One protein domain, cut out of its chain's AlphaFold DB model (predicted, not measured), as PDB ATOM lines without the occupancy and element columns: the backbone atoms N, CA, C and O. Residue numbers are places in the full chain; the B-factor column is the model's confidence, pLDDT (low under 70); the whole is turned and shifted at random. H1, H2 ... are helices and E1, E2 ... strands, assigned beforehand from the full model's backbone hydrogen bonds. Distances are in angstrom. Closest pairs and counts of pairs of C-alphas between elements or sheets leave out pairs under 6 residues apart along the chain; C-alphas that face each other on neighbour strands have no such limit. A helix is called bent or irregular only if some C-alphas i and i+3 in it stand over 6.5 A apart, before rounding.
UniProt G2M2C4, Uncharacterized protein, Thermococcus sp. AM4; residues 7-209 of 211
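This is residues 7 to 209 of the 211 residues of an uncharacterized protein of Thermococcus sp. AM4 (UniProt G2M2C4). A twisted sheet of seven strands stands partly face to face with a small sheet of three strands, and helix H3 packs between them. Helix H2 packs on the large sheet's other face, short H1 grazes that sheet, and the long hairpin E7 and E8 lies off to one side, apart from both sheets. The printed part has 203 residues, with three named helices and twelve named strands in the order E1 E2 H1 E3 E4 E5 E6 E7 E8 H2 E9 E10 E11 E12 H3, class mixed. The sheets, E2 E3 E6 E12 E11 E10 E9, E1 E4 E5 and E7 E8, are all antiparallel. The whole is compact, with a radius of gyration of the C-alphas of 16.7 A and spans of 52 by 41 by 30 A.

E1, residues 11 to 15, begins at C-alpha 11 (89.075, 139.031, 122.093). E2 is residues 26 to 30, H1 33 to 36, and E3 46 to 54, 26.1 A long. E4 is 58 to 62 and E5 71 to 75. E6, 78 to 88, spans 32.9 A. E7, 93 to 101, spans 25.0 A, and E8, 114 to 123, spans 25.2 A. H2, 130 to 143, spans 19.8 A. E9 is 147 to 149. E10, 161 to 171, spans 28.3 A and bends by 62 degrees at residue 164. E11, 174 to 183, spans 28.3 A and E12, 188 to 196, spans 26.5 A. H3, 198 to 208, spans 15.2 A and ends at C-alpha 208 (90.525, 145.634, 120.069).

In the large sheet, N 83 and O 193 of E6 and E12 are within hydrogen-bond range at 2.8 A. E9 E10 E11 E12 form a meander, each strand the antiparallel neighbour of the one before. The large sheet and E1 E4 E5 form a sandwich, two sheets face to face, 10.2 A centre to centre where they face each other. In the small sheet, N 12 and O 61 of E1 and E4 are 2.9 A apart. H2 and H3 are on opposite faces of the large sheet, which gives three layers, at heights of 8.3 A and 8.0 A over the sheet. The closest C-alphas of H2 and E10 are those of Ile 134 and Met 165, 7.2 A. H3 is also on E1 E4 E5, two layers, at a height of 9.6 A. In the hairpin E7 and E8, N 96 and O 120 are 2.8 A apart. Every O i to N i+4 pair is within range in H2, 5 of 7 in H3, and H1 is too short for one. H3 is only just irregular: C-alphas 200 and 203 are 6.50 A apart.

The C-alphas farthest apart, those of Ser 20 and Gly 132, are 52.4 A apart. The printed part has no cut. The links E7 to E8 and E9 to E10 are long. The mean pLDDT of the printed part is 88.1, with residues 7 to 9, 98, 101 to 106 and 111 to 117 under 70.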
ATOM      1  N   TYR A   7      86.512 132.571 122.031       49.03
ATOM      2  CA  TYR A   7      87.248 133.469 122.901       49.03
ATOM      3  C   TYR A   7      88.752 133.259 122.732       49.03
ATOM      4  O   TYR A   7      89.261 132.188 123.053       49.03
ATOM      5  N   GLY A   8      89.451 134.283 122.254       56.69
ATOM      6  CA  GLY A   8      90.835 134.545 122.633       56.69
ATOM      7  C   GLY A   8      90.855 135.332 123.942       56.69
ATOM      8  O   GLY A   8      89.887 136.010 124.279       56.69
ATOM      9  N   LYS A   9      91.959 135.234 124.682       69.38
ATOM     10  CA  LYS A   9      92.158 135.703 126.062       69.38
ATOM     11  C   LYS A   9      91.551 137.063 126.422       69.38
ATOM     12  O   LYS A   9      91.199 137.269 127.582       69.38
ATOM     13  N   ASP A  10      91.448 137.971 125.460       81.69
ATOM     14  CA  ASP A  10      90.827 139.290 125.551       81.69
ATOM     15  C   ASP A  10      89.886 139.633 124.377       81.69
ATOM     16  O   ASP A  10      89.247 140.684 124.409       81.69
ATOM     17  N   ILE A  11      89.788 138.779 123.353       88.75
ATOM     18  CA  ILE A  11      89.075 139.031 122.093       88.75
ATOM     19  C   ILE A  11      88.051 137.925 121.863       88.75
ATOM     20  O   ILE A  11      88.408 136.768 121.678       88.75
ATOM     21  N   GLU A  12      86.780 138.286 121.775       87.44
ATOM     22  CA  GLU A  12      85.699 137.358 121.465       87.44
ATOM     23  C   GLU A  12      85.050 137.738 120.137       87.44
ATOM     24  O   GLU A  12      84.719 138.902 119.904       87.44
ATOM     25  N   ILE A  13      84.874 136.750 119.255       87.81
ATOM     26  CA  ILE A  13      84.182 136.924 117.976       87.81
ATOM     27  C   ILE A  13      83.068 135.895 117.853       87.81
ATOM     28  O   ILE A  13      83.284 134.689 117.974       87.81
ATOM     29  N   THR A  14      81.879 136.396 117.531       87.75
ATOM     30  CA  THR A  14      80.671 135.599 117.339       87.75
ATOM     31  C   THR A  14      80.046 135.926 115.985       87.75
ATOM     32  O   THR A  14      79.417 136.980 115.837       87.75
ATOM     33  N   PRO A  15      80.179 135.056 114.971       87.81
ATOM     34  CA  PRO A  15      79.521 135.257 113.694       87.81
ATOM     35  C   PRO A  15      78.018 135.014 113.801       87.81
ATOM     36  O   PRO A  15      77.501 134.418 114.752       87.81
ATOM     37  N   LYS A  16      77.298 135.447 112.769       88.19
ATOM     38  CA  LYS A  16      75.895 135.087 112.598       88.19
ATOM     39  C   LYS A  16      75.760 133.573 112.388       88.19
ATOM     40  O   LYS A  16      76.470 132.980 111.576       88.19
ATOM     41  N   VAL A  17      74.796 132.969 113.079       86.06
ATOM     42  CA  VAL A  17      74.437 131.550 112.957       86.06
ATOM     43  C   VAL A  17      72.923 131.432 112.791       86.06
ATOM     44  O   VAL A  17      72.164 132.118 113.476       86.06
ATOM     45  N   ASN A  18      72.489 130.557 111.888       86.75
ATOM     46  CA  ASN A  18      71.108 130.129 111.737       86.75
ATOM     47  C   ASN A  18      71.002 128.649 112.133       86.75
ATOM     48  O   ASN A  18      71.467 127.769 111.411       86.75
ATOM     49  N   LEU A  19      70.407 128.383 113.297       81.81
ATOM     50  CA  LEU A  19      70.296 127.026 113.836       81.81
ATOM     51  C   LEU A  19      69.219 126.192 113.135       81.81
ATOM     52  O   LEU A  19      69.404 124.988 113.010       81.81
ATOM     53  N   SER A  20      68.131 126.798 112.640       86.12
ATOM     54  CA  SER A  20      67.096 126.046 111.914       86.12
ATOM     55  C   SER A  20      67.592 125.553 110.556       86.12
ATOM     56  O   SER A  20      67.185 124.492 110.101       86.12
ATOM     57  N   GLU A  21      68.502 126.297 109.928       88.31
ATOM     58  CA  GLU A  21      69.148 125.917 108.664       88.31
ATOM     59  C   GLU A  21      70.479 125.180 108.866       88.31
ATOM     60  O   GLU A  21      71.136 124.828 107.889       88.31
ATOM     61  N   MET A  22      70.914 124.984 110.119       86.19
ATOM     62  CA  MET A  22      72.235 124.439 110.454       86.19
ATOM     63  C   MET A  22      73.374 125.132 109.685       86.19
ATOM     64  O   MET A  22      74.293 124.491 109.177       86.19
ATOM     65  N   LYS A  23      73.313 126.467 109.598       88.25
ATOM     66  CA  LYS A  23      74.234 127.293 108.808       88.25
ATOM     67  C   LYS A  23      74.971 128.309 109.677       88.25
ATOM     68  O   LYS A  23      74.354 129.113 110.373       88.25
ATOM     69  N   SER A  24      76.303 128.314 109.601       88.00
ATOM     70  CA  SER A  24      77.142 129.399 110.128       88.00
ATOM     71  C   SER A  24      77.597 130.297 108.984       88.00
ATOM     72  O   SER A  24      78.022 129.793 107.946       88.00
ATOM     73  N   TYR A  25      77.547 131.613 109.187       90.94
ATOM     74  CA  TYR A  25      78.038 132.603 108.221       90.94
ATOM     75  C   TYR A  25      79.490 133.008 108.484       90.94
ATOM     76  O   TYR A  25      80.021 133.867 107.790       90.94
ATOM     77  N   GLY A  26      80.139 132.400 109.478       88.62
ATOM     78  CA  GLY A  26      81.549 132.625 109.751       88.62
ATOM     79  C   GLY A  26      82.241 131.422 110.376       88.62
ATOM     80  O   GLY A  26      81.603 130.462 110.821       88.62
ATOM     81  N   LYS A  27      83.570 131.465 110.360       87.56
ATOM     82  CA  LYS A  27      84.477 130.446 110.890       87.56
ATOM     83  C   LYS A  27      85.672 131.131 111.545       87.56
ATOM     84  O   LYS A  27      86.103 132.190 111.088       87.56
ATOM     85  N   LEU A  28      86.216 130.497 112.580       85.25
ATOM     86  CA  LEU A  28      87.505 130.864 113.155       85.25
ATOM     87  C   LEU A  28      88.485 129.720 112.964       85.25
ATOM     88  O   LEU A  28      88.108 128.559 113.079       85.25
ATOM     89  N   LEU A  29      89.735 130.053 112.676       87.81
ATOM     90  CA  LEU A  29      90.814 129.086 112.516       87.81
ATOM     91  C   LEU A  29      91.938 129.471 113.474       87.81
ATOM     92  O   LEU A  29      92.514 130.547 113.319       87.81
ATOM     93  N   TRP A  30      92.234 128.614 114.448       85.50
ATOM     94  CA  TRP A  30      93.396 128.786 115.320       85.50
ATOM     95  C   TRP A  30      94.665 128.568 114.506       85.50
ATOM     96  O   TRP A  30      94.872 127.489 113.955       85.50
ATOM     97  N   ALA A  31      95.471 129.616 114.396       88.69
ATOM     98  CA  ALA A  31      96.711 129.608 113.640       88.69
ATOM     99  C   ALA A  31      97.621 130.697 114.197       88.69
ATOM    100  O   ALA A  31      97.218 131.864 114.261       88.69
ATOM    101  N   ASP A  32      98.852 130.329 114.546       90.81
ATOM    102  CA  ASP A  32      99.898 131.274 114.946       90.81
ATOM    103  C   ASP A  32     100.486 131.968 113.707       90.81
ATOM    104  O   ASP A  32     101.663 131.852 113.367       90.81
ATOM    105  N   TRP A  33      99.611 132.673 112.988       95.00
ATOM    106  CA  TRP A  33      99.929 133.349 111.738       95.00
ATOM    107  C   TRP A  33     101.062 134.381 111.872       95.00
ATOM    108  O   TRP A  33     101.787 134.545 110.889       95.00
ATOM    109  N   PRO A  34     101.288 135.074 113.017       95.62
ATOM    110  CA  PRO A  34     102.462 135.929 113.155       95.62
ATOM    111  C   PRO A  34     103.753 135.111 113.115       95.62
ATOM    112  O   PRO A  34     104.672 135.467 112.378       95.62
ATOM    113  N   ALA A  35     103.805 133.971 113.816       93.44
ATOM    114  CA  ALA A  35     104.966 133.086 113.798       93.44
ATOM    115  C   ALA A  35     105.229 132.490 112.404       93.44
ATOM    116  O   ALA A  35     106.382 132.439 111.979       93.44
ATOM    117  N   GLU A  36     104.181 132.119 111.658       94.56
ATOM    118  CA  GLU A  36     104.295 131.657 110.261       94.56
ATOM    119  C   GLU A  36     104.898 132.718 109.323       94.56
ATOM    120  O   GLU A  36     105.542 132.383 108.330       94.56
ATOM    121  N   LEU A  37     104.712 134.003 109.638       95.06
ATOM    122  CA  LEU A  37     105.310 135.126 108.910       95.06
ATOM    123  C   LEU A  37     106.705 135.513 109.428       95.06
ATOM    124  O   LEU A  37     107.304 136.442 108.890       95.06
ATOM    125  N   GLY A  38     107.214 134.843 110.466       94.81
ATOM    126  CA  GLY A  38     108.461 135.213 111.141       94.81
ATOM    127  C   GLY A  38     108.336 136.421 112.078       94.81
ATOM    128  O   GLY A  38     109.346 136.912 112.575       94.81
ATOM    129  N   ILE A  39     107.117 136.890 112.360       94.31
ATOM    130  CA  ILE A  39     106.825 137.998 113.278       94.31
ATOM    131  C   ILE A  39     106.511 137.396 114.648       94.31
ATOM    132  O   ILE A  39     105.355 137.257 115.049       94.31
ATOM    133  N   LYS A  40     107.555 136.969 115.360       83.19
ATOM    134  CA  LYS A  40     107.407 136.363 116.685       83.19
ATOM    135  C   LYS A  40     107.750 137.379 117.775       83.19
ATOM    136  O   LYS A  40     108.891 137.842 117.817       83.19
ATOM    137  N   PRO A  41     106.820 137.705 118.689       84.94
ATOM    138  CA  PRO A  41     107.172 138.512 119.846       84.94
ATOM    139  C   PRO A  41     108.192 137.759 120.715       84.94
ATOM    140  O   PRO A  41     108.052 136.545 120.900       84.94
ATOM    141  N   PRO A  42     109.217 138.431 121.261       85.38
ATOM    142  CA  PRO A  42     110.127 137.801 122.204       85.38
ATOM    143  C   PRO A  42     109.399 137.518 123.526       85.38
ATOM    144  O   PRO A  42     108.551 138.296 123.960       85.38
ATOM    145  N   CYS A  43     109.743 136.405 124.178       85.06
ATOM    146  CA  CYS A  43     109.238 136.047 125.510       85.06
ATOM    147  C   CYS A  43     107.701 136.039 125.698       85.06
ATOM    148  O   CYS A  43     107.221 136.529 126.723       85.06
ATOM    149  N   PRO A  44     106.891 135.473 124.778       85.94
ATOM    150  CA  PRO A  44     105.453 135.399 124.997       85.94
ATOM    151  C   PRO A  44     105.168 134.448 126.164       85.94
ATOM    152  O   PRO A  44     105.512 133.269 126.120       85.94
ATOM    153  N   LEU A  45     104.538 134.968 127.217       81.81
ATOM    154  CA  LEU A  45     104.083 134.173 128.359       81.81
ATOM    155  C   LEU A  45     102.810 133.400 128.009       81.81
ATOM    156  O   LEU A  45     102.609 132.275 128.454       81.81
ATOM    157  N   ALA A  46     101.938 134.040 127.238       82.31
ATOM    158  CA  ALA A  46     100.723 133.470 126.684       82.31
ATOM    159  C   ALA A  46     100.252 134.338 125.518       82.31
ATOM    160  O   ALA A  46     100.678 135.484 125.370       82.31
ATOM    161  N   GLY A  47      99.326 133.816 124.732       83.19
ATOM    162  CA  GLY A  47      98.682 134.569 123.677       83.19
ATOM    163  C   GLY A  47      97.835 133.675 122.802       83.19
ATOM    164  O   GLY A  47      97.955 132.454 122.851       83.19
ATOM    165  N   ASP A  48      97.001 134.325 122.012       86.31
ATOM    166  CA  ASP A  48      96.067 133.697 121.101       86.31
ATOM    167  C   ASP A  48      96.220 134.337 119.732       86.31
ATOM    168  O   ASP A  48      96.308 135.563 119.621       86.31
ATOM    169  N   ALA A  49      96.231 133.511 118.691       91.31
ATOM    170  CA  ALA A  49      96.265 133.952 117.308       91.31
ATOM    171  C   ALA A  49      95.295 133.114 116.476       91.31
ATOM    172  O   ALA A  49      95.256 131.883 116.561       91.31
ATOM    173  N   PHE A  50      94.465 133.794 115.692       91.00
ATOM    174  CA  PHE A  50      93.431 133.149 114.901       91.00
ATOM    175  C   PHE A  50      93.017 133.983 113.692       91.00
ATOM    176  O   PHE A  50      93.282 135.181 113.584       91.00
ATOM    177  N   ILE A  51      92.335 133.321 112.764       93.56
ATOM    178  CA  ILE A  51      91.815 133.904 111.532       93.56
ATOM    179  C   ILE A  51      90.294 133.878 111.602       93.56
ATOM    180  O   ILE A  51      89.701 132.805 111.667       93.56
ATOM    181  N   SER A  52      89.670 135.050 111.547       92.31
ATOM    182  CA  SER A  52      88.228 135.218 111.394       92.31
ATOM    183  C   SER A  52      87.874 135.349 109.922       92.31
ATOM    184  O   SER A  52      88.432 136.192 109.218       92.31
ATOM    185  N   VAL A  53      86.957 134.507 109.448       93.88
ATOM    186  CA  VAL A  53      86.377 134.584 108.104       93.88
ATOM    187  C   VAL A  53      84.867 134.633 108.251       93.88
ATOM    188  O   VAL A  53      84.284 133.697 108.793       93.88
ATOM    189  N   SER A  54      84.229 135.695 107.766       93.19
ATOM    190  CA  SER A  54      82.775 135.847 107.838       93.19
ATOM    191  C   SER A  54      82.190 136.440 106.560       93.19
ATOM    192  O   SER A  54      82.748 137.370 105.985       93.19
ATOM    193  N   GLU A  55      81.046 135.909 106.141       93.81
ATOM    194  CA  GLU A  55      80.212 136.406 105.037       93.81
ATOM    195  C   GLU A  55      79.148 137.406 105.520       93.81
ATOM    196  O   GLU A  55      78.519 138.089 104.717       93.81
ATOM    197  N   ALA A  56      78.940 137.501 106.836       93.38
ATOM    198  CA  ALA A  56      78.018 138.437 107.475       93.38
ATOM    199  C   ALA A  56      78.714 139.230 108.591       93.38
ATOM    200  O   ALA A  56      79.846 138.921 108.973       93.38
ATOM    201  N   GLU A  57      78.032 140.235 109.137       93.88
ATOM    202  CA  GLU A  57      78.512 140.934 110.331       93.88
ATOM    203  C   GLU A  57      78.776 139.953 111.483       93.88
ATOM    204  O   GLU A  57      78.050 138.966 111.672       93.88
ATOM    205  N   VAL A  58      79.806 140.252 112.271       91.94
ATOM    206  CA  VAL A  58      80.148 139.498 113.480       91.94
ATOM    207  C   VAL A  58      79.970 140.384 114.704       91.94
ATOM    208  O   VAL A  58      80.266 141.576 114.659       91.94
ATOM    209  N   ASN A  59      79.499 139.813 115.808       92.62
ATOM    210  CA  ASN A  59      79.594 140.488 117.098       92.62
ATOM    211  C   ASN A  59      81.014 140.306 117.627       92.62
ATOM    212  O   ASN A  59      81.579 139.213 117.541       92.62
ATOM    213  N   ALA A  60      81.569 141.381 118.158       92.62
ATOM    214  CA  ALA A  60      82.904 141.438 118.709       92.62
ATOM    215  C   ALA A  60      82.846 141.995 120.122       92.62
ATOM    216  O   ALA A  60      82.273 143.066 120.323       92.62
ATOM    217  N   ASP A  61      83.481 141.305 121.063       91.50
ATOM    218  CA  ASP A  61      83.637 141.778 122.431       91.50
ATOM    219  C   ASP A  61      85.117 141.820 122.810       91.50
ATOM    220  O   ASP A  61      85.853 140.845 122.653       91.50
ATOM    221  N   PHE A  62      85.553 142.963 123.328       91.69
ATOM    222  CA  PHE A  62      86.882 143.166 123.885       91.69
ATOM    223  C   PHE A  62      86.794 143.158 125.409       91.69
ATOM    224  O   PHE A  62      86.130 144.013 126.006       91.69
ATOM    225  N   LYS A  63      87.449 142.177 126.035       87.62
ATOM    226  CA  LYS A  63      87.439 141.927 127.485       87.62
ATOM    227  C   LYS A  63      88.878 141.744 127.997       87.62
ATOM    228  O   LYS A  63      89.255 140.643 128.395       87.62
ATOM    229  N   PRO A  64      89.708 142.799 127.969       85.19
ATOM    230  CA  PRO A  64      91.066 142.753 128.506       85.19
ATOM    231  C   PRO A  64      91.094 142.436 130.017       85.19
ATOM    232  O   PRO A  64      90.087 142.586 130.710       85.19
ATOM    233  N   PRO A  65      92.256 142.046 130.585       74.69
ATOM    234  CA  PRO A  65      92.403 141.655 132.001       74.69
ATOM    235  C   PRO A  65      92.173 142.792 133.023       74.69
ATOM    236  O   PRO A  65      92.340 142.615 134.235       74.69
ATOM    237  N   CYS A  66      91.821 143.977 132.544       79.12
ATOM    238  CA  CYS A  66      91.356 145.110 133.324       79.12
ATOM    239  C   CYS A  66      89.824 145.139 133.282       79.12
ATOM    240  O   CYS A  66      89.205 145.327 132.239       79.12
ATOM    241  N   HIS A  67      89.183 144.972 134.437       71.06
ATOM    242  CA  HIS A  67      87.721 144.897 134.502       71.06
ATOM    243  C   HIS A  67      87.004 146.203 134.108       71.06
ATOM    244  O   HIS A  67      85.801 146.167 133.854       71.06
ATOM    245  N   SER A  68      87.727 147.329 134.048       77.81
ATOM    246  CA  SER A  68      87.206 148.660 133.715       77.81
ATOM    247  C   SER A  68      87.006 148.905 132.217       77.81
ATOM    248  O   SER A  68      86.225 149.782 131.860       77.81
ATOM    249  N   LEU A  69      87.665 148.145 131.334       83.75
ATOM    250  CA  LEU A  69      87.568 148.339 129.888       83.75
ATOM    251  C   LEU A  69      86.806 147.178 129.251       83.75
ATOM    252  O   LEU A  69      87.280 146.046 129.232       83.75
ATOM    253  N   LYS A  70      85.622 147.472 128.712       88.62
ATOM    254  CA  LYS A  70      84.838 146.546 127.889       88.62
ATOM    255  C   LYS A  70      84.312 147.291 126.676       88.62
ATOM    256  O   LYS A  70      83.767 148.384 126.820       88.62
ATOM    257  N   ARG A  71      84.478 146.710 125.492       92.44
ATOM    258  CA  ARG A  71      83.933 147.254 124.241       92.44
ATOM    259  C   ARG A  71      83.184 146.151 123.518       92.44
ATOM    260  O   ARG A  71      83.671 145.027 123.469       92.44
ATOM    261  N   SER A  72      82.039 146.493 122.948       93.62
ATOM    262  CA  SER A  72      81.236 145.584 122.136       93.62
ATOM    263  C   SER A  72      80.851 146.294 120.849       93.62
ATOM    264  O   SER A  72      80.473 147.467 120.884       93.62
ATOM    265  N   ALA A  73      80.946 145.606 119.718       95.75
ATOM    266  CA  ALA A  73      80.592 146.171 118.423       95.75
ATOM    267  C   ALA A  73      80.098 145.102 117.450       95.75
ATOM    268  O   ALA A  73      80.367 143.910 117.608       95.75
ATOM    269  N   LYS A  74      79.414 145.557 116.399       95.56
ATOM    270  CA  LYS A  74      79.212 144.771 115.184       95.56
ATOM    271  C   LYS A  74      80.300 145.136 114.189       95.56
ATOM    272  O   LYS A  74      80.490 146.313 113.895       95.56
ATOM    273  N   LEU A  75      81.014 144.134 113.704       95.69
ATOM    274  CA  LEU A  75      82.119 144.300 112.773       95.69
ATOM    275  C   LEU A  75      81.729 143.800 111.380       95.69
ATOM    276  O   LEU A  75      80.948 142.846 111.274       95.69
ATOM    277  N   PRO A  76      82.263 144.425 110.316       95.75
ATOM    278  CA  PRO A  76      81.920 144.068 108.948       95.75
ATOM    279  C   PRO A  76      82.382 142.646 108.595       95.75
ATOM    280  O   PRO A  76      83.335 142.134 109.189       95.75
ATOM    281  N   PRO A  77      81.747 142.012 107.593       95.56
ATOM    282  CA  PRO A  77      82.215 140.743 107.053       95.56
ATOM    283  C   PRO A  77      83.606 140.873 106.426       95.56
ATOM    284  O   PRO A  77      84.045 141.949 106.014       95.56
ATOM    285  N   GLY A  78      84.279 139.737 106.282       95.25
ATOM    286  CA  GLY A  78      85.566 139.638 105.613       95.25
ATOM    287  C   GLY A  78      86.504 138.648 106.283       95.25
ATOM    288  O   GLY A  78      86.098 137.806 107.084       95.25
ATOM    289  N   LYS A  79      87.783 138.746 105.911       96.38
ATOM    290  CA  LYS A  79      88.869 137.938 106.463       96.38
ATOM    291  C   LYS A  79      89.822 138.828 107.251       96.38
ATOM    292  O   LYS A  79      90.470 139.690 106.656       96.38
ATOM    293  N   VAL A  80      89.931 138.581 108.553       96.62
ATOM    294  CA  VAL A  80      90.834 139.297 109.463       96.62
ATOM    295  C   VAL A  80      91.635 138.294 110.278       96.62
ATOM    296  O   VAL A  80      91.106 137.310 110.784       96.62
ATOM    297  N   TYR A  81      92.924 138.553 110.389       97.12
ATOM    298  CA  TYR A  81      93.867 137.816 111.210       97.12
ATOM    299  C   TYR A  81      94.065 138.614 112.492       97.12
ATOM    300  O   TYR A  81      94.320 139.813 112.412       97.12
ATOM    301  N   LEU A  82      93.923 137.985 113.652       95.75
ATOM    302  CA  LEU A  82      94.054 138.636 114.954       95.75
ATOM    303  C   LEU A  82      95.055 137.863 115.793       95.75
ATOM    304  O   LEU A  82      95.083 136.633 115.741       95.75
ATOM    305  N   ALA A  83      95.881 138.580 116.540       95.12
ATOM    306  CA  ALA A  83      96.754 138.000 117.539       95.12
ATOM    307  C   ALA A  83      96.878 138.930 118.746       95.12
ATOM    308  O   ALA A  83      96.958 140.149 118.598       95.12
ATOM    309  N   SER A  84      96.895 138.349 119.938       93.50
ATOM    310  CA  SER A  84      97.075 139.054 121.203       93.50
ATOM    311  C   SER A  84      98.021 138.239 122.071       93.50
ATOM    312  O   SER A  84      97.689 137.128 122.482       93.50
ATOM    313  N   TYR A  85      99.210 138.773 122.332       91.69
ATOM    314  CA  TYR A  85     100.218 138.147 123.185       91.69
ATOM    315  C   TYR A  85     100.442 138.978 124.438       91.69
ATOM    316  O   TYR A  85     100.319 140.202 124.425       91.69
ATOM    317  N   VAL A  86     100.834 138.309 125.516       90.00
ATOM    318  CA  VAL A  86     101.295 138.953 126.743       90.00
ATOM    319  C   VAL A  86     102.747 138.591 127.011       90.00
ATOM    320  O   VAL A  86     103.115 137.416 127.004       90.00
ATOM    321  N   VAL A  87     103.571 139.607 127.257       91.00
ATOM    322  CA  VAL A  87     105.005 139.470 127.523       91.00
ATOM    323  C   VAL A  87     105.321 140.062 128.897       91.00
ATOM    324  O   VAL A  87     104.891 141.177 129.195       91.00
ATOM    325  N   PRO A  88     106.049 139.349 129.765       90.25
ATOM    326  CA  PRO A  88     106.404 139.848 131.081       90.25
ATOM    327  C   PRO A  88     107.568 140.839 130.993       90.25
ATOM    328  O   PRO A  88     108.579 140.581 130.339       90.25
ATOM    329  N   VAL A  89     107.450 141.961 131.707       87.56
ATOM    330  CA  VAL A  89     108.548 142.949 131.830       87.56
ATOM    331  C   VAL A  89     109.438 142.698 133.041       87.56
ATOM    332  O   VAL A  89     110.477 143.327 133.200       87.56
ATOM    333  N   ARG A  90     109.020 141.789 133.922       82.44
ATOM    334  CA  ARG A  90     109.726 141.412 135.145       82.44
ATOM    335  C   ARG A  90     109.473 139.946 135.460       82.44
ATOM    336  O   ARG A  90     108.427 139.414 135.090       82.44
ATOM    337  N   ASN A  91     110.376 139.327 136.209       81.25
ATOM    338  CA  ASN A  91     110.145 137.991 136.749       81.25
ATOM    339  C   ASN A  91     109.035 138.051 137.807       81.25
ATOM    340  O   ASN A  91     109.158 138.749 138.811       81.25
ATOM    341  N   SER A  92     107.925 137.367 137.545       82.88
ATOM    342  CA  SER A  92     106.757 137.281 138.424       82.88
ATOM    343  C   SER A  92     105.914 136.066 138.025       82.88
ATOM    344  O   SER A  92     106.210 135.381 137.038       82.88
ATOM    345  N   SER A  93     104.852 135.814 138.782       82.44
ATOM    346  CA  SER A  93     103.795 134.872 138.420       82.44
ATOM    347  C   SER A  93     102.465 135.603 138.257       82.44
ATOM    348  O   SER A  93     102.229 136.640 138.882       82.44
ATOM    349  N   TRP A  94     101.600 135.059 137.409       82.81
ATOM    350  CA  TRP A  94     100.264 135.569 137.133       82.81
ATOM    351  C   TRP A  94      99.273 134.424 137.094       82.81
ATOM    352  O   TRP A  94      99.547 133.360 136.542       82.81
ATOM    353  N   THR A  95      98.084 134.682 137.613       78.81
ATOM    354  CA  THR A  95      96.945 133.795 137.438       78.81
ATOM    355  C   THR A  95      96.163 134.244 136.217       78.81
ATOM    356  O   THR A  95      95.758 135.401 136.101       78.81
ATOM    357  N   VAL A  96      95.979 133.317 135.288       72.88
ATOM    358  CA  VAL A  96      95.270 133.534 134.039       72.88
ATOM    359  C   VAL A  96      93.996 132.712 134.033       72.88
ATOM    360  O   VAL A  96      94.011 131.536 134.383       72.88
ATOM    361  N   TYR A  97      92.914 133.339 133.581       71.88
ATOM    362  CA  TYR A  97      91.641 132.685 133.322       71.88
ATOM    363  C   TYR A  97      91.506 132.445 131.817       71.88
ATOM    364  O   TYR A  97      91.507 133.393 131.034       71.88
ATOM    365  N   GLU A  98      91.424 131.181 131.419       69.94
ATOM    366  CA  GLU A  98      91.241 130.748 130.032       69.94
ATOM    367  C   GLU A  98      89.837 130.168 129.889       69.94
ATOM    368  O   GLU A  98      89.440 129.307 130.671       69.94
ATOM    369  N   ASN A  99      89.067 130.613 128.901       71.19
ATOM    370  CA  ASN A  99      87.747 130.043 128.654       71.19
ATOM    371  C   ASN A  99      87.882 128.690 127.942       71.19
ATOM    372  O   ASN A  99      88.544 128.596 126.913       71.19
ATOM    373  N   ILE A 100      87.239 127.645 128.472       70.62
ATOM    374  CA  ILE A 100      87.216 126.318 127.842       70.62
ATOM    375  C   ILE A 100      85.966 126.214 126.959       70.62
ATOM    376  O   ILE A 100      84.854 126.227 127.498       70.62
ATOM    377  N   PRO A 101      86.095 126.084 125.627       67.06
ATOM    378  CA  PRO A 101      84.943 125.862 124.765       67.06
ATOM    379  C   PRO A 101      84.353 124.460 124.983       67.06
ATOM    380  O   PRO A 101      85.075 123.474 125.113       67.06
ATOM    381  N   ILE A 102      83.024 124.356 124.971       66.69
ATOM    382  CA  ILE A 102      82.302 123.082 124.900       66.69
ATOM    383  C   ILE A 102      82.374 122.595 123.452       66.69
ATOM    384  O   ILE A 102      81.896 123.281 122.550       66.69
ATOM    385  N   GLY A 103      82.914 121.402 123.209       68.12
ATOM    386  CA  GLY A 103      82.994 120.827 121.862       68.12
ATOM    387  C   GLY A 103      84.021 121.522 120.961       68.12
ATOM    388  O   GLY A 103      85.032 122.041 121.430       68.12
ATOM    389  N   ASN A 104      83.793 121.512 119.644       68.38
ATOM    390  CA  ASN A 104      84.747 122.092 118.699       68.38
ATOM    391  C   ASN A 104      84.662 123.630 118.696       68.38
ATOM    392  O   ASN A 104      83.773 124.201 118.066       68.38
ATOM    393  N   GLY A 105      85.620 124.284 119.359       63.19
ATOM    394  CA  GLY A 105      85.729 125.741 119.472       63.19
ATOM    395  C   GLY A 105      86.025 126.501 118.172       63.19
ATOM    396  O   GLY A 105      86.134 127.715 118.217       63.19
ATOM    397  N   THR A 106      86.161 125.840 117.020       67.12
ATOM    398  CA  THR A 106      86.270 126.507 115.703       67.12
ATOM    399  C   THR A 106      85.012 126.367 114.846       67.12
ATOM    400  O   THR A 106      84.883 127.024 113.812       67.12
ATOM    401  N   ASP A 107      84.078 125.501 115.253       72.44
ATOM    402  CA  ASP A 107      82.824 125.241 114.545       72.44
ATOM    403  C   ASP A 107      81.644 125.801 115.348       72.44
ATOM    404  O   ASP A 107      81.174 125.199 116.312       72.44
ATOM    405  N   PHE A 108      81.133 126.953 114.922       76.06
ATOM    406  CA  PHE A 108      80.045 127.673 115.588       76.06
ATOM    407  C   PHE A 108      78.707 126.927 115.646       76.06
ATOM    408  O   PHE A 108      77.864 127.245 116.485       76.06
ATOM    409  N   LEU A 109      78.516 125.910 114.801       75.94
ATOM    410  CA  LEU A 109      77.347 125.032 114.864       75.94
ATOM    411  C   LEU A 109      77.506 123.949 115.935       75.94
ATOM    412  O   LEU A 109      76.516 123.432 116.451       75.94
ATOM    413  N   LYS A 110      78.751 123.615 116.292       71.50
ATOM    414  CA  LYS A 110      79.087 122.505 117.193       71.50
ATOM    415  C   LYS A 110      79.676 122.940 118.531       71.50
ATOM    416  O   LYS A 110      79.654 122.137 119.458       71.50
ATOM    417  N   THR A 111      80.149 124.178 118.676       68.12
ATOM    418  CA  THR A 111      80.595 124.687 119.978       68.12
ATOM    419  C   THR A 111      79.399 124.884 120.898       68.12
ATOM    420  O   THR A 111      78.493 125.618 120.550       68.12
ATOM    421  N   GLY A 112      79.345 124.257 122.068       62.59
ATOM    422  CA  GLY A 112      78.272 124.460 123.048       62.59
ATOM    423  C   GLY A 112      78.362 125.783 123.821       62.59
ATOM    424  O   GLY A 112      77.625 125.949 124.786       62.59
ATOM    425  N   GLY A 113      79.246 126.708 123.431       67.06
ATOM    426  CA  GLY A 113      79.614 127.879 124.231       67.06
ATOM    427  C   GLY A 113      80.824 127.588 125.119       67.06
ATOM    428  O   GLY A 113      81.664 126.768 124.758       67.06
ATOM    429  N   ILE A 114      80.925 128.251 126.274       67.25
ATOM    430  CA  ILE A 114      82.038 128.094 127.224       67.25
ATOM    431  C   ILE A 114      81.586 127.238 128.417       67.25
ATOM    432  O   ILE A 114      80.580 127.548 129.049       67.25
ATOM    433  N   GLN A 115      82.325 126.164 128.725       65.62
ATOM    434  CA  GLN A 115      82.023 125.228 129.823       65.62
ATOM    435  C   GLN A 115      82.430 125.782 131.192       65.62
ATOM    436  O   GLN A 115      81.935 125.340 132.224       65.62
ATOM    437  N   GLY A 116      83.363 126.730 131.196       67.00
ATOM    438  CA  GLY A 116      83.928 127.343 132.386       67.00
ATOM    439  C   GLY A 116      85.274 127.997 132.091       67.00
ATOM    440  O   GLY A 116      85.731 128.023 130.947       67.00
ATOM    441  N   GLY A 117      85.902 128.516 133.145       68.31
ATOM    442  CA  GLY A 117      87.251 129.067 133.097       68.31
ATOM    443  C   GLY A 117      88.262 128.090 133.687       68.31
ATOM    444  O   GLY A 117      88.099 127.641 134.822       68.31
ATOM    445  N   LYS A 118      89.325 127.778 132.948       72.38
ATOM    446  CA  LYS A 118      90.528 127.169 133.506       72.38
ATOM    447  C   LYS A 118      91.363 128.258 134.156       72.38
ATOM    448  O   LYS A 118      91.638 129.286 133.543       72.38
ATOM    449  N   VAL A 119      91.783 128.010 135.388       75.38
ATOM    450  CA  VAL A 119      92.752 128.859 136.075       75.38
ATOM    451  C   VAL A 119      94.137 128.264 135.856       75.38
ATOM    452  O   VAL A 119      94.417 127.157 136.315       75.38
ATOM    453  N   THR A 120      94.996 128.989 135.148       75.31
ATOM    454  CA  THR A 120      96.377 128.587 134.867       75.31
ATOM    455  C   THR A 120      97.322 129.573 135.551       75.31
ATOM    456  O   THR A 120      97.238 130.782 135.332       75.31
ATOM    457  N   ASN A 121      98.237 129.073 136.382       79.44
ATOM    458  CA  ASN A 121      99.310 129.890 136.946       79.44
ATOM    459  C   ASN A 121     100.482 129.913 135.966       79.44
ATOM    460  O   ASN A 121     101.085 128.880 135.686       79.44
ATOM    461  N   LEU A 122     100.794 131.095 135.448       78.19
ATOM    462  CA  LEU A 122     101.911 131.321 134.543       78.19
ATOM    463  C   LEU A 122     103.043 131.994 135.306       78.19
ATOM    464  O   LEU A 122     102.826 132.996 135.979       78.19
ATOM    465  N   THR A 123     104.252 131.465 135.175       80.06
ATOM    466  CA  THR A 123     105.463 132.076 135.733       80.06
ATOM    467  C   THR A 123     106.358 132.511 134.588       80.06
ATOM    468  O   THR A 123     106.512 131.777 133.613       80.06
ATOM    469  N   ALA A 124     106.921 133.714 134.688       79.69
ATOM    470  CA  ALA A 124     107.883 134.200 133.709       79.69
ATOM    471  C   ALA A 124     109.090 133.256 133.644       79.69
ATOM    472  O   ALA A 124     109.792 133.069 134.635       79.69
ATOM    473  N   VAL A 125     109.339 132.691 132.463       80.81
ATOM    474  CA  VAL A 125     110.581 131.960 132.145       80.81
ATOM    475  C   VAL A 125     111.654 132.878 131.551       80.81
ATOM    476  O   VAL A 125     112.822 132.515 131.484       80.81
ATOM    477  N   CYS A 126     111.253 134.075 131.129       82.56
ATOM    478  CA  CYS A 126     112.111 135.179 130.724       82.56
ATOM    479  C   CYS A 126     111.348 136.497 130.901       82.56
ATOM    480  O   CYS A 126     110.137 136.476 131.120       82.56
ATOM    481  N   SER A 127     112.040 137.629 130.795       81.06
ATOM    482  CA  SER A 127     111.444 138.968 130.786       81.06
ATOM    483  C   SER A 127     112.107 139.831 129.719       81.06
ATOM    484  O   SER A 127     113.322 139.741 129.539       81.06
ATOM    485  N   CYS A 128     111.338 140.695 129.060       81.56
ATOM    486  CA  CYS A 128     111.862 141.645 128.080       81.56
ATOM    487  C   CYS A 128     111.543 143.083 128.488       81.56
ATOM    488  O   CYS A 128     110.404 143.401 128.830       81.56
ATOM    489  N   GLY A 129     112.544 143.962 128.400       88.00
ATOM    490  CA  GLY A 129     112.309 145.403 128.427       88.00
ATOM    491  C   GLY A 129     111.489 145.834 127.209       88.00
ATOM    492  O   GLY A 129     111.606 145.240 126.134       88.00
ATOM    493  N   SER A 130     110.656 146.862 127.371       91.56
ATOM    494  CA  SER A 130     109.763 147.348 126.313       91.56
ATOM    495  C   SER A 130     110.508 147.817 125.067       91.56
ATOM    496  O   SER A 130     110.073 147.510 123.963       91.56
ATOM    497  N   GLU A 131     111.629 148.519 125.230       92.50
ATOM    498  CA  GLU A 131     112.421 149.059 124.116       92.50
ATOM    499  C   GLU A 131     112.959 147.943 123.215       92.50
ATOM    500  O   GLU A 131     112.571 147.861 122.051       92.50
ATOM    501  N   GLY A 132     113.741 147.013 123.773       91.38
ATOM    502  CA  GLY A 132     114.294 145.891 123.006       91.38
ATOM    503  C   GLY A 132     113.216 144.981 122.405       91.38
ATOM    504  O   GLY A 132     113.396 144.439 121.316       91.38
ATOM    505  N   LEU A 133     112.062 144.847 123.068       93.38
ATOM    506  CA  LEU A 133     110.915 144.138 122.504       93.38
ATOM    507  C   LEU A 133     110.348 144.846 121.270       93.38
ATOM    508  O   LEU A 133     110.077 144.192 120.263       93.38
ATOM    509  N   ILE A 134     110.144 146.161 121.352       95.81
ATOM    510  CA  ILE A 134     109.606 146.967 120.253       95.81
ATOM    511  C   ILE A 134     110.573 146.948 119.067       95.81
ATOM    512  O   ILE A 134     110.129 146.777 117.933       95.81
ATOM    513  N   GLU A 135     111.876 147.077 119.313       94.50
ATOM    514  CA  GLU A 135     112.908 147.005 118.275       94.50
ATOM    515  C   GLU A 135     112.936 145.637 117.589       94.50
ATOM    516  O   GLU A 135     112.850 145.570 116.361       94.50
ATOM    517  N   ALA A 136     112.971 144.546 118.361       93.69
ATOM    518  CA  ALA A 136     112.945 143.189 117.818       93.69
ATOM    519  C   ALA A 136     111.676 142.932 116.990       93.69
ATOM    520  O   ALA A 136     111.737 142.347 115.906       93.69
ATOM    521  N   LEU A 137     110.526 143.417 117.468       95.56
ATOM    522  CA  LEU A 137     109.262 143.282 116.758       95.56
ATOM    523  C   LEU A 137     109.270 144.069 115.440       95.56
ATOM    524  O   LEU A 137     108.945 143.500 114.399       95.56
ATOM    525  N   LYS A 138     109.708 145.334 115.448       96.19
ATOM    526  CA  LYS A 138     109.853 146.151 114.231       96.19
ATOM    527  C   LYS A 138     110.791 145.501 113.213       96.19
ATOM    528  O   LYS A 138     110.427 145.397 112.042       96.19
ATOM    529  N   ALA A 139     111.943 145.006 113.661       95.81
ATOM    530  CA  ALA A 139     112.895 144.304 112.805       95.81
ATOM    531  C   ALA A 139     112.270 143.051 112.169       95.81
ATOM    532  O   ALA A 139     112.434 142.819 110.973       95.81
ATOM    533  N   SER A 140     111.492 142.276 112.935       96.81
ATOM    534  CA  SER A 140     110.803 141.085 112.419       96.81
ATOM    535  C   SER A 140     109.731 141.417 111.371       96.81
ATOM    536  O   SER A 140     109.612 140.722 110.365       96.81
ATOM    537  N   ILE A 141     108.998 142.523 111.551       97.69
ATOM    538  CA  ILE A 141     107.982 143.005 110.602       97.69
ATOM    539  C   ILE A 141     108.643 143.428 109.285       97.69
ATOM    540  O   ILE A 141     108.196 143.030 108.206       97.69
ATOM    541  N   GLN A 142     109.745 144.176 109.368       96.38
ATOM    542  CA  GLN A 142     110.526 144.583 108.201       96.38
ATOM    543  C   GLN A 142     111.142 143.377 107.481       96.38
ATOM    544  O   GLN A 142     111.029 143.272 106.261       96.38
ATOM    545  N   ALA A 143     111.720 142.422 108.217       97.00
ATOM    546  CA  ALA A 143     112.254 141.180 107.653       97.00
ATOM    547  C   ALA A 143     111.164 140.328 106.976       97.00
ATOM    548  O   ALA A 143     111.415 139.681 105.958       97.00
ATOM    549  N   ALA A 144     109.927 140.388 107.477       97.06
ATOM    550  CA  ALA A 144     108.760 139.784 106.839       97.06
ATOM    551  C   ALA A 144     108.301 140.533 105.568       97.06
ATOM    552  O   ALA A 144     107.348 140.103 104.908       97.06
ATOM    553  N   GLY A 145     108.975 141.619 105.177       97.62
ATOM    554  CA  GLY A 145     108.725 142.391 103.959       97.62
ATOM    555  C   GLY A 145     107.521 143.322 104.056       97.62
ATOM    556  O   GLY A 145     106.858 143.560 103.048       97.62
ATOM    557  N   PHE A 146     107.182 143.766 105.265       98.12
ATOM    558  CA  PHE A 146     106.183 144.802 105.486       98.12
ATOM    559  C   PHE A 146     106.855 146.172 105.591       98.12
ATOM    560  O   PHE A 146     107.838 146.343 106.310       98.12
ATOM    561  N   GLU A 147     106.280 147.156 104.909       97.88
ATOM    562  CA  GLU A 147     106.733 148.546 104.934       97.88
ATOM    563  C   GLU A 147     105.815 149.374 105.827       97.88
ATOM    564  O   GLU A 147     104.597 149.191 105.805       97.88
ATOM    565  N   GLU A 148     106.380 150.275 106.626       97.88
ATOM    566  CA  GLU A 148     105.595 151.166 107.478       97.88
ATOM    567  C   GLU A 148     104.848 152.200 106.628       97.88
ATOM    568  O   GLU A 148     105.397 152.790 105.699       97.88
ATOM    569  N   VAL A 149     103.574 152.409 106.942       97.38
ATOM    570  CA  VAL A 149     102.693 153.372 106.278       97.38
ATOM    571  C   VAL A 149     102.019 154.259 107.329       97.38
ATOM    572  O   VAL A 149     101.959 153.882 108.502       97.38
ATOM    573  N   PRO A 150     101.488 155.435 106.948       96.81
ATOM    574  CA  PRO A 150     100.871 156.344 107.906       96.81
ATOM    575  C   PRO A 150      99.760 155.679 108.719       96.81
ATOM    576  O   PRO A 150      98.817 155.096 108.182       96.81
ATOM    577  N   LEU A 151      99.870 155.803 110.037       95.44
ATOM    578  CA  LEU A 151      98.874 155.319 110.975       95.44
ATOM    579  C   LEU A 151      97.620 156.208 110.920       95.44
ATOM    580  O   LEU A 151      97.721 157.430 110.998       95.44
ATOM    581  N   TRP A 152      96.423 155.614 110.838       90.94
ATOM    582  CA  TRP A 152      95.168 156.389 110.819       90.94
ATOM    583  C   TRP A 152      94.744 156.903 112.201       90.94
ATOM    584  O   TRP A 152      93.934 157.822 112.294       90.94
ATOM    585  N   ARG A 153      95.254 156.298 113.280       85.44
ATOM    586  CA  ARG A 153      94.969 156.692 114.663       85.44
ATOM    587  C   ARG A 153      96.047 156.189 115.611       85.44
ATOM    588  O   ARG A 153      96.323 154.995 115.654       85.44
ATOM    589  N   THR A 154      96.550 157.087 116.449       90.56
ATOM    590  CA  THR A 154      97.420 156.735 117.574       90.56
ATOM    591  C   THR A 154      96.573 156.359 118.798       90.56
ATOM    592  O   THR A 154      95.734 157.173 119.209       90.56
ATOM    593  N   PRO A 155      96.765 155.166 119.390       92.19
ATOM    594  CA  PRO A 155      96.123 154.788 120.644       92.19
ATOM    595  C   PRO A 155      96.456 155.776 121.763       92.19
ATOM    596  O   PRO A 155      97.586 156.255 121.868       92.19
ATOM    597  N   ARG A 156      95.468 156.081 122.607       93.44
ATOM    598  CA  ARG A 156      95.645 156.945 123.781       93.44
ATOM    599  C   ARG A 156      95.622 156.120 125.057       93.44
ATOM    600  O   ARG A 156      94.887 155.141 125.159       93.44
ATOM    601  N   GLU A 157      96.411 156.553 126.030       95.56
ATOM    602  CA  GLU A 157      96.406 155.979 127.371       95.56
ATOM    603  C   GLU A 157      95.003 156.029 127.995       95.56
ATOM    604  O   GLU A 157      94.266 157.003 127.836       95.56
ATOM    605  N   ASN A 158      94.638 154.965 128.709       92.44
ATOM    606  CA  ASN A 158      93.394 154.852 129.470       92.44
ATOM    607  C   ASN A 158      93.645 154.113 130.791       92.44
ATOM    608  O   ASN A 158      94.787 153.819 131.149       92.44
ATOM    609  N   ASP A 159      92.586 153.807 131.538       91.06
ATOM    610  CA  ASP A 159      92.690 153.166 132.856       91.06
ATOM    611  C   ASP A 159      93.323 151.771 132.819       91.06
ATOM    612  O   ASP A 159      93.853 151.298 133.823       91.06
ATOM    613  N   CYS A 160      93.284 151.104 131.668       92.00
ATOM    614  CA  CYS A 160      93.811 149.761 131.496       92.00
ATOM    615  C   CYS A 160      95.229 149.740 130.931       92.00
ATOM    616  O   CYS A 160      96.086 148.984 131.399       92.00
ATOM    617  N   PHE A 161      95.457 150.549 129.901       95.31
ATOM    618  CA  PHE A 161      96.626 150.442 129.052       95.31
ATOM    619  C   PHE A 161      97.368 151.763 128.939       95.31
ATOM    620  O   PHE A 161      96.763 152.829 128.825       95.31
ATOM    621  N   LYS A 162      98.695 151.660 128.900       96.19
ATOM    622  CA  LYS A 162      99.597 152.727 128.470       96.19
ATOM    623  C   LYS A 162     100.254 152.304 127.148       96.19
ATOM    624  O   LYS A 162     101.158 151.464 127.177       96.19
ATOM    625  N   PRO A 163      99.795 152.820 125.993       96.62
ATOM    626  CA  PRO A 163     100.409 152.531 124.700       96.62
ATOM    627  C   PRO A 163     101.880 152.957 124.673       96.62
ATOM    628  O   PRO A 163     102.221 154.056 125.104       96.62
ATOM    629  N   LEU A 164     102.747 152.079 124.171       97.00
ATOM    630  CA  LEU A 164     104.190 152.312 124.025       97.00
ATOM    631  C   LEU A 164     104.600 152.393 122.552       97.00
ATOM    632  O   LEU A 164     105.523 153.121 122.200       97.00
ATOM    633  N   MET A 165     103.914 151.647 121.686       96.06
ATOM    634  CA  MET A 165     104.104 151.680 120.241       96.06
ATOM    635  C   MET A 165     102.790 151.344 119.542       96.06
ATOM    636  O   MET A 165     102.069 150.451 119.978       96.06
ATOM    637  N   ALA A 166     102.512 152.032 118.441       97.50
ATOM    638  CA  ALA A 166     101.539 151.605 117.450       97.50
ATOM    639  C   ALA A 166     102.115 151.875 116.061       97.50
ATOM    640  O   ALA A 166     102.709 152.930 115.835       97.50
ATOM    641  N   GLY A 167     101.941 150.926 115.152       97.50
ATOM    642  CA  GLY A 167     102.431 151.008 113.786       97.50
ATOM    643  C   GLY A 167     101.439 150.378 112.824       97.50
ATOM    644  O   GLY A 167     100.762 149.397 113.150       97.50
ATOM    645  N   LEU A 168     101.355 150.955 111.631       98.12
ATOM    646  CA  LEU A 168     100.644 150.360 110.516       98.12
ATOM    647  C   LEU A 168     101.647 150.007 109.435       98.12
ATOM    648  O   LEU A 168     102.463 150.832 109.038       98.12
ATOM    649  N   TYR A 169     101.544 148.788 108.932       98.12
ATOM    650  CA  TYR A 169     102.440 148.279 107.918       98.12
ATOM    651  C   TYR A 169     101.668 147.687 106.747       98.12
ATOM    652  O   TYR A 169     100.532 147.234 106.898       98.12
ATOM    653  N   ARG A 170     102.287 147.657 105.569       97.88
ATOM    654  CA  ARG A 170     101.679 147.159 104.338       97.88
ATOM    655  C   ARG A 170     102.613 146.202 103.605       97.88
ATOM    656  O   ARG A 170     103.806 146.448 103.486       97.88
ATOM    657  N   LYS A 171     102.038 145.122 103.069       96.94
ATOM    658  CA  LYS A 171     102.689 144.200 102.127       96.94
ATOM    659  C   LYS A 171     101.708 143.835 101.014       96.94
ATOM    660  O   LYS A 171     100.774 143.049 101.213       96.94
ATOM    661  N   GLY A 172     101.896 144.426  99.834       95.25
ATOM    662  CA  GLY A 172     100.957 144.297  98.715       95.25
ATOM    663  C   GLY A 172      99.587 144.899  99.050       95.25
ATOM    664  O   GLY A 172      99.473 146.096  99.302       95.25
ATOM    665  N   SER A 173      98.535 144.078  99.060       93.00
ATOM    666  CA  SER A 173      97.163 144.486  99.418       93.00
ATOM    667  C   SER A 173      96.797 144.248 100.889       93.00
ATOM    668  O   SER A 173      95.669 144.536 101.292       93.00
ATOM    669  N   ARG A 174      97.721 143.703 101.692       95.44
ATOM    670  CA  ARG A 174      97.496 143.399 103.111       95.44
ATOM    671  C   ARG A 174      98.076 144.491 103.993       95.44
ATOM    672  O   ARG A 174      99.227 144.885 103.806       95.44
ATOM    673  N   TYR A 175      97.288 144.902 104.973       98.00
ATOM    674  CA  TYR A 175      97.689 145.798 106.045       98.00
ATOM    675  C   TYR A 175      97.861 145.000 107.327       98.00
ATOM    676  O   TYR A 175      97.070 144.096 107.583       98.00
ATOM    677  N   LEU A 176      98.875 145.345 108.107       98.25
ATOM    678  CA  LEU A 176      99.202 144.785 109.407       98.25
ATOM    679  C   LEU A 176      99.282 145.942 110.404       98.25
ATOM    680  O   LEU A 176     100.185 146.768 110.337       98.25
ATOM    681  N   TYR A 177      98.320 146.010 111.313       98.12
ATOM    682  CA  TYR A 177      98.367 146.871 112.484       98.12
ATOM    683  C   TYR A 177      99.081 146.135 113.614       98.12
ATOM    684  O   TYR A 177      98.774 144.967 113.868       98.12
ATOM    685  N   VAL A 178     100.001 146.814 114.296       97.56
ATOM    686  CA  VAL A 178     100.707 146.291 115.470       97.56
ATOM    687  C   VAL A 178     100.710 147.341 116.565       97.56
ATOM    688  O   VAL A 178     100.992 148.509 116.316       97.56
ATOM    689  N   GLU A 179     100.434 146.910 117.788       97.00
ATOM    690  CA  GLU A 179     100.458 147.742 118.980       97.00
ATOM    691  C   GLU A 179     101.158 147.016 120.127       97.00
ATOM    692  O   GLU A 179     100.945 145.822 120.346       97.00
ATOM    693  N   VAL A 180     101.962 147.760 120.888       96.81
ATOM    694  CA  VAL A 180     102.538 147.338 122.166       96.81
ATOM    695  C   VAL A 180     102.054 148.301 123.240       96.81
ATOM    696  O   VAL A 180     102.283 149.507 123.140       96.81
ATOM    697  N   ALA A 181     101.419 147.778 124.284       96.31
ATOM    698  CA  ALA A 181     100.924 148.571 125.404       96.31
ATOM    699  C   ALA A 181     101.258 147.913 126.743       96.31
ATOM    700  O   ALA A 181     101.140 146.700 126.900       96.31
ATOM    701  N   GLU A 182     101.636 148.709 127.737       95.00
ATOM    702  CA  GLU A 182     101.740 148.236 129.115       95.00
ATOM    703  C   GLU A 182     100.342 148.006 129.694       95.00
ATOM    704  O   GLU A 182      99.468 148.869 129.594       95.00
ATOM    705  N   VAL A 183     100.142 146.854 130.337       92.25
ATOM    706  CA  VAL A 183      98.952 146.576 131.146       92.25
ATOM    707  C   VAL A 183      99.188 147.128 132.550       92.25
ATOM    708  O   VAL A 183      99.967 146.564 133.332       92.25
ATOM    709  N   LYS A 184      98.519 148.237 132.876       91.44
ATOM    710  CA  LYS A 184      98.779 149.013 134.093       91.44
ATOM    711  C   LYS A 184      98.669 148.154 135.350       91.44
ATOM    712  O   LYS A 184      97.710 147.411 135.547       91.44
ATOM    713  N   GLY A 185      99.688 148.245 136.205       87.38
ATOM    714  CA  GLY A 185      99.734 147.539 137.489       87.38
ATOM    715  C   GLY A 185      99.903 146.018 137.392       87.38
ATOM    716  O   GLY A 185      99.835 145.337 138.414       87.38
ATOM    717  N   ARG A 186     100.127 145.454 136.194       86.81
ATOM    718  CA  ARG A 186     100.294 144.000 136.009       86.81
ATOM    719  C   ARG A 186     101.734 143.573 135.740       86.81
ATOM    720  O   ARG A 186     102.039 142.400 135.929       86.81
ATOM    721  N   GLY A 187     102.622 144.480 135.328       88.56
ATOM    722  CA  GLY A 187     103.981 144.109 134.909       88.56
ATOM    723  C   GLY A 187     103.983 143.227 133.654       88.56
ATOM    724  O   GLY A 187     104.782 142.296 133.551       88.56
ATOM    725  N   LEU A 188     103.061 143.502 132.730       90.81
ATOM    726  CA  LEU A 188     102.906 142.817 131.450       90.81
ATOM    727  C   LEU A 188     102.838 143.855 130.328       90.81
ATOM    728  O   LEU A 188     102.232 144.913 130.499       90.81
ATOM    729  N   LEU A 189     103.388 143.515 129.170       93.31
ATOM    730  CA  LEU A 189     103.083 144.148 127.895       93.31
ATOM    731  C   LEU A 189     102.047 143.301 127.171       93.31
ATOM    732  O   LEU A 189     102.161 142.078 127.137       93.31
ATOM    733  N   ARG A 190     101.061 143.951 126.568       94.00
ATOM    734  CA  ARG A 190     100.189 143.367 125.558       94.00
ATOM    735  C   ARG A 190     100.736 143.730 124.187       94.00
ATOM    736  O   ARG A 190     101.028 144.896 123.936       94.00
ATOM    737  N   ILE A 191     100.822 142.740 123.312       95.56
ATOM    738  CA  ILE A 191     101.137 142.918 121.900       95.56
ATOM    739  C   ILE A 191      99.901 142.515 121.121       95.56
ATOM    740  O   ILE A 191      99.528 141.343 121.124       95.56
ATOM    741  N   PHE A 192      99.266 143.481 120.475       96.31
ATOM    742  CA  PHE A 192      98.111 143.244 119.627       96.31
ATOM    743  C   PHE A 192      98.513 143.391 118.170       96.31
ATOM    744  O   PHE A 192      99.152 144.369 117.789       96.31
ATOM    745  N   MET A 193      98.141 142.409 117.358       97.44
ATOM    746  CA  MET A 193      98.352 142.434 115.922       97.44
ATOM    747  C   MET A 193      97.044 142.128 115.211       97.44
ATOM    748  O   MET A 193      96.317 141.205 115.580       97.44
ATOM    749  N   ALA A 194      96.767 142.879 114.154       97.38
ATOM    750  CA  ALA A 194      95.626 142.630 113.296       97.38
ATOM    751  C   ALA A 194      96.034 142.800 111.833       97.38
ATOM    752  O   ALA A 194      96.636 143.808 111.471       97.38
ATOM    753  N   MET A 195      95.716 141.828 110.979       98.00
ATOM    754  CA  MET A 195      96.041 141.880 109.553       98.00
ATOM    755  C   MET A 195      94.810 141.623 108.683       98.00
ATOM    756  O   MET A 195      93.991 140.752 108.969       98.00
ATOM    757  N   GLY A 196      94.678 142.366 107.586       97.38
ATOM    758  CA  GLY A 196      93.545 142.245 106.669       97.38
ATOM    759  C   GLY A 196      93.591 143.249 105.521       97.38
ATOM    760  O   GLY A 196      94.606 143.905 105.286       97.38
ATOM    761  N   LYS A 197      92.478 143.366 104.791       96.38
ATOM    762  CA  LYS A 197      92.238 144.519 103.910       96.38
ATOM    763  C   LYS A 197      91.952 145.744 104.776       96.38
ATOM    764  O   LYS A 197      91.319 145.597 105.815       96.38
ATOM    765  N   GLU A 198      92.365 146.928 104.339       93.75
ATOM    766  CA  GLU A 198      92.270 148.160 105.137       93.75
ATOM    767  C   GLU A 198      90.855 148.433 105.675       93.75
ATOM    768  O   GLU A 198      90.677 148.641 106.873       93.75
ATOM    769  N   GLU A 199      89.846 148.359 104.805       93.19
ATOM    770  CA  GLU A 199      88.438 148.630 105.136       93.19
ATOM    771  C   GLU A 199      87.869 147.649 106.166       93.19
ATOM    772  O   GLU A 199      87.119 148.038 107.056       93.19
ATOM    773  N   THR A 200      88.254 146.374 106.074       93.81
ATOM    774  CA  THR A 200      87.840 145.352 107.042       93.81
ATOM    775  C   THR A 200      88.644 145.464 108.335       93.81
ATOM    776  O   THR A 200      88.116 145.208 109.406       93.81
ATOM    777  N   LEU A 201      89.922 145.839 108.257       95.50
ATOM    778  CA  LEU A 201      90.842 145.866 109.390       95.50
ATOM    779  C   LEU A 201      90.538 147.007 110.370       95.50
ATOM    780  O   LEU A 201      90.570 146.788 111.581       95.50
ATOM    781  N   LYS A 202      90.249 148.212 109.865       95.56
ATOM    782  CA  LYS A 202      90.074 149.417 110.698       95.56
ATOM    783  C   LYS A 202      89.037 149.234 111.820       95.56
ATOM    784  O   LYS A 202      89.414 149.451 112.972       95.56
ATOM    785  N   PRO A 203      87.807 148.746 111.558       95.81
ATOM    786  CA  PRO A 203      86.813 148.542 112.617       95.81
ATOM    787  C   PRO A 203      87.260 147.541 113.689       95.81
ATOM    788  O   PRO A 203      86.974 147.719 114.870       95.81
ATOM    789  N   TYR A 204      88.009 146.501 113.307       96.00
ATOM    790  CA  TYR A 204      88.542 145.525 114.262       96.00
ATOM    791  C   TYR A 204      89.587 146.164 115.180       96.00
ATOM    792  O   TYR A 204      89.574 145.939 116.390       96.00
ATOM    793  N   VAL A 205      90.475 146.989 114.623       95.94
ATOM    794  CA  VAL A 205      91.477 147.720 115.406       95.94
ATOM    795  C   VAL A 205      90.815 148.718 116.358       95.94
ATOM    796  O   VAL A 205      91.228 148.825 117.508       95.94
ATOM    797  N   GLU A 206      89.761 149.416 115.939       94.56
ATOM    798  CA  GLU A 206      89.044 150.355 116.814       94.56
ATOM    799  C   GLU A 206      88.448 149.677 118.054       94.56
ATOM    800  O   GLU A 206      88.448 150.254 119.145       94.56
ATOM    801  N   VAL A 207      87.994 148.431 117.914       95.12
ATOM    802  CA  VAL A 207      87.433 147.664 119.030       95.12
ATOM    803  C   VAL A 207      88.522 147.076 119.924       95.12
ATOM    804  O   VAL A 207      88.414 147.188 121.144       95.12
ATOM    805  N   PHE A 208      89.560 146.473 119.340       94.81
ATOM    806  CA  PHE A 208      90.525 145.634 120.069       94.81
ATOM    807  C   PHE A 208      91.869 146.309 120.391       94.81
ATOM    808  O   PHE A 208      92.712 145.701 121.064       94.81
ATOM    809  N   SER A 209      92.100 147.535 119.917       93.75
ATOM    810  CA  SER A 209      93.279 148.330 120.292       93.75
ATOM    811  C   SER A 209      93.251 148.725 121.765       93.75
ATOM    812  O   SER A 209      92.201 148.782 122.412       93.75
TER     813      SER A 209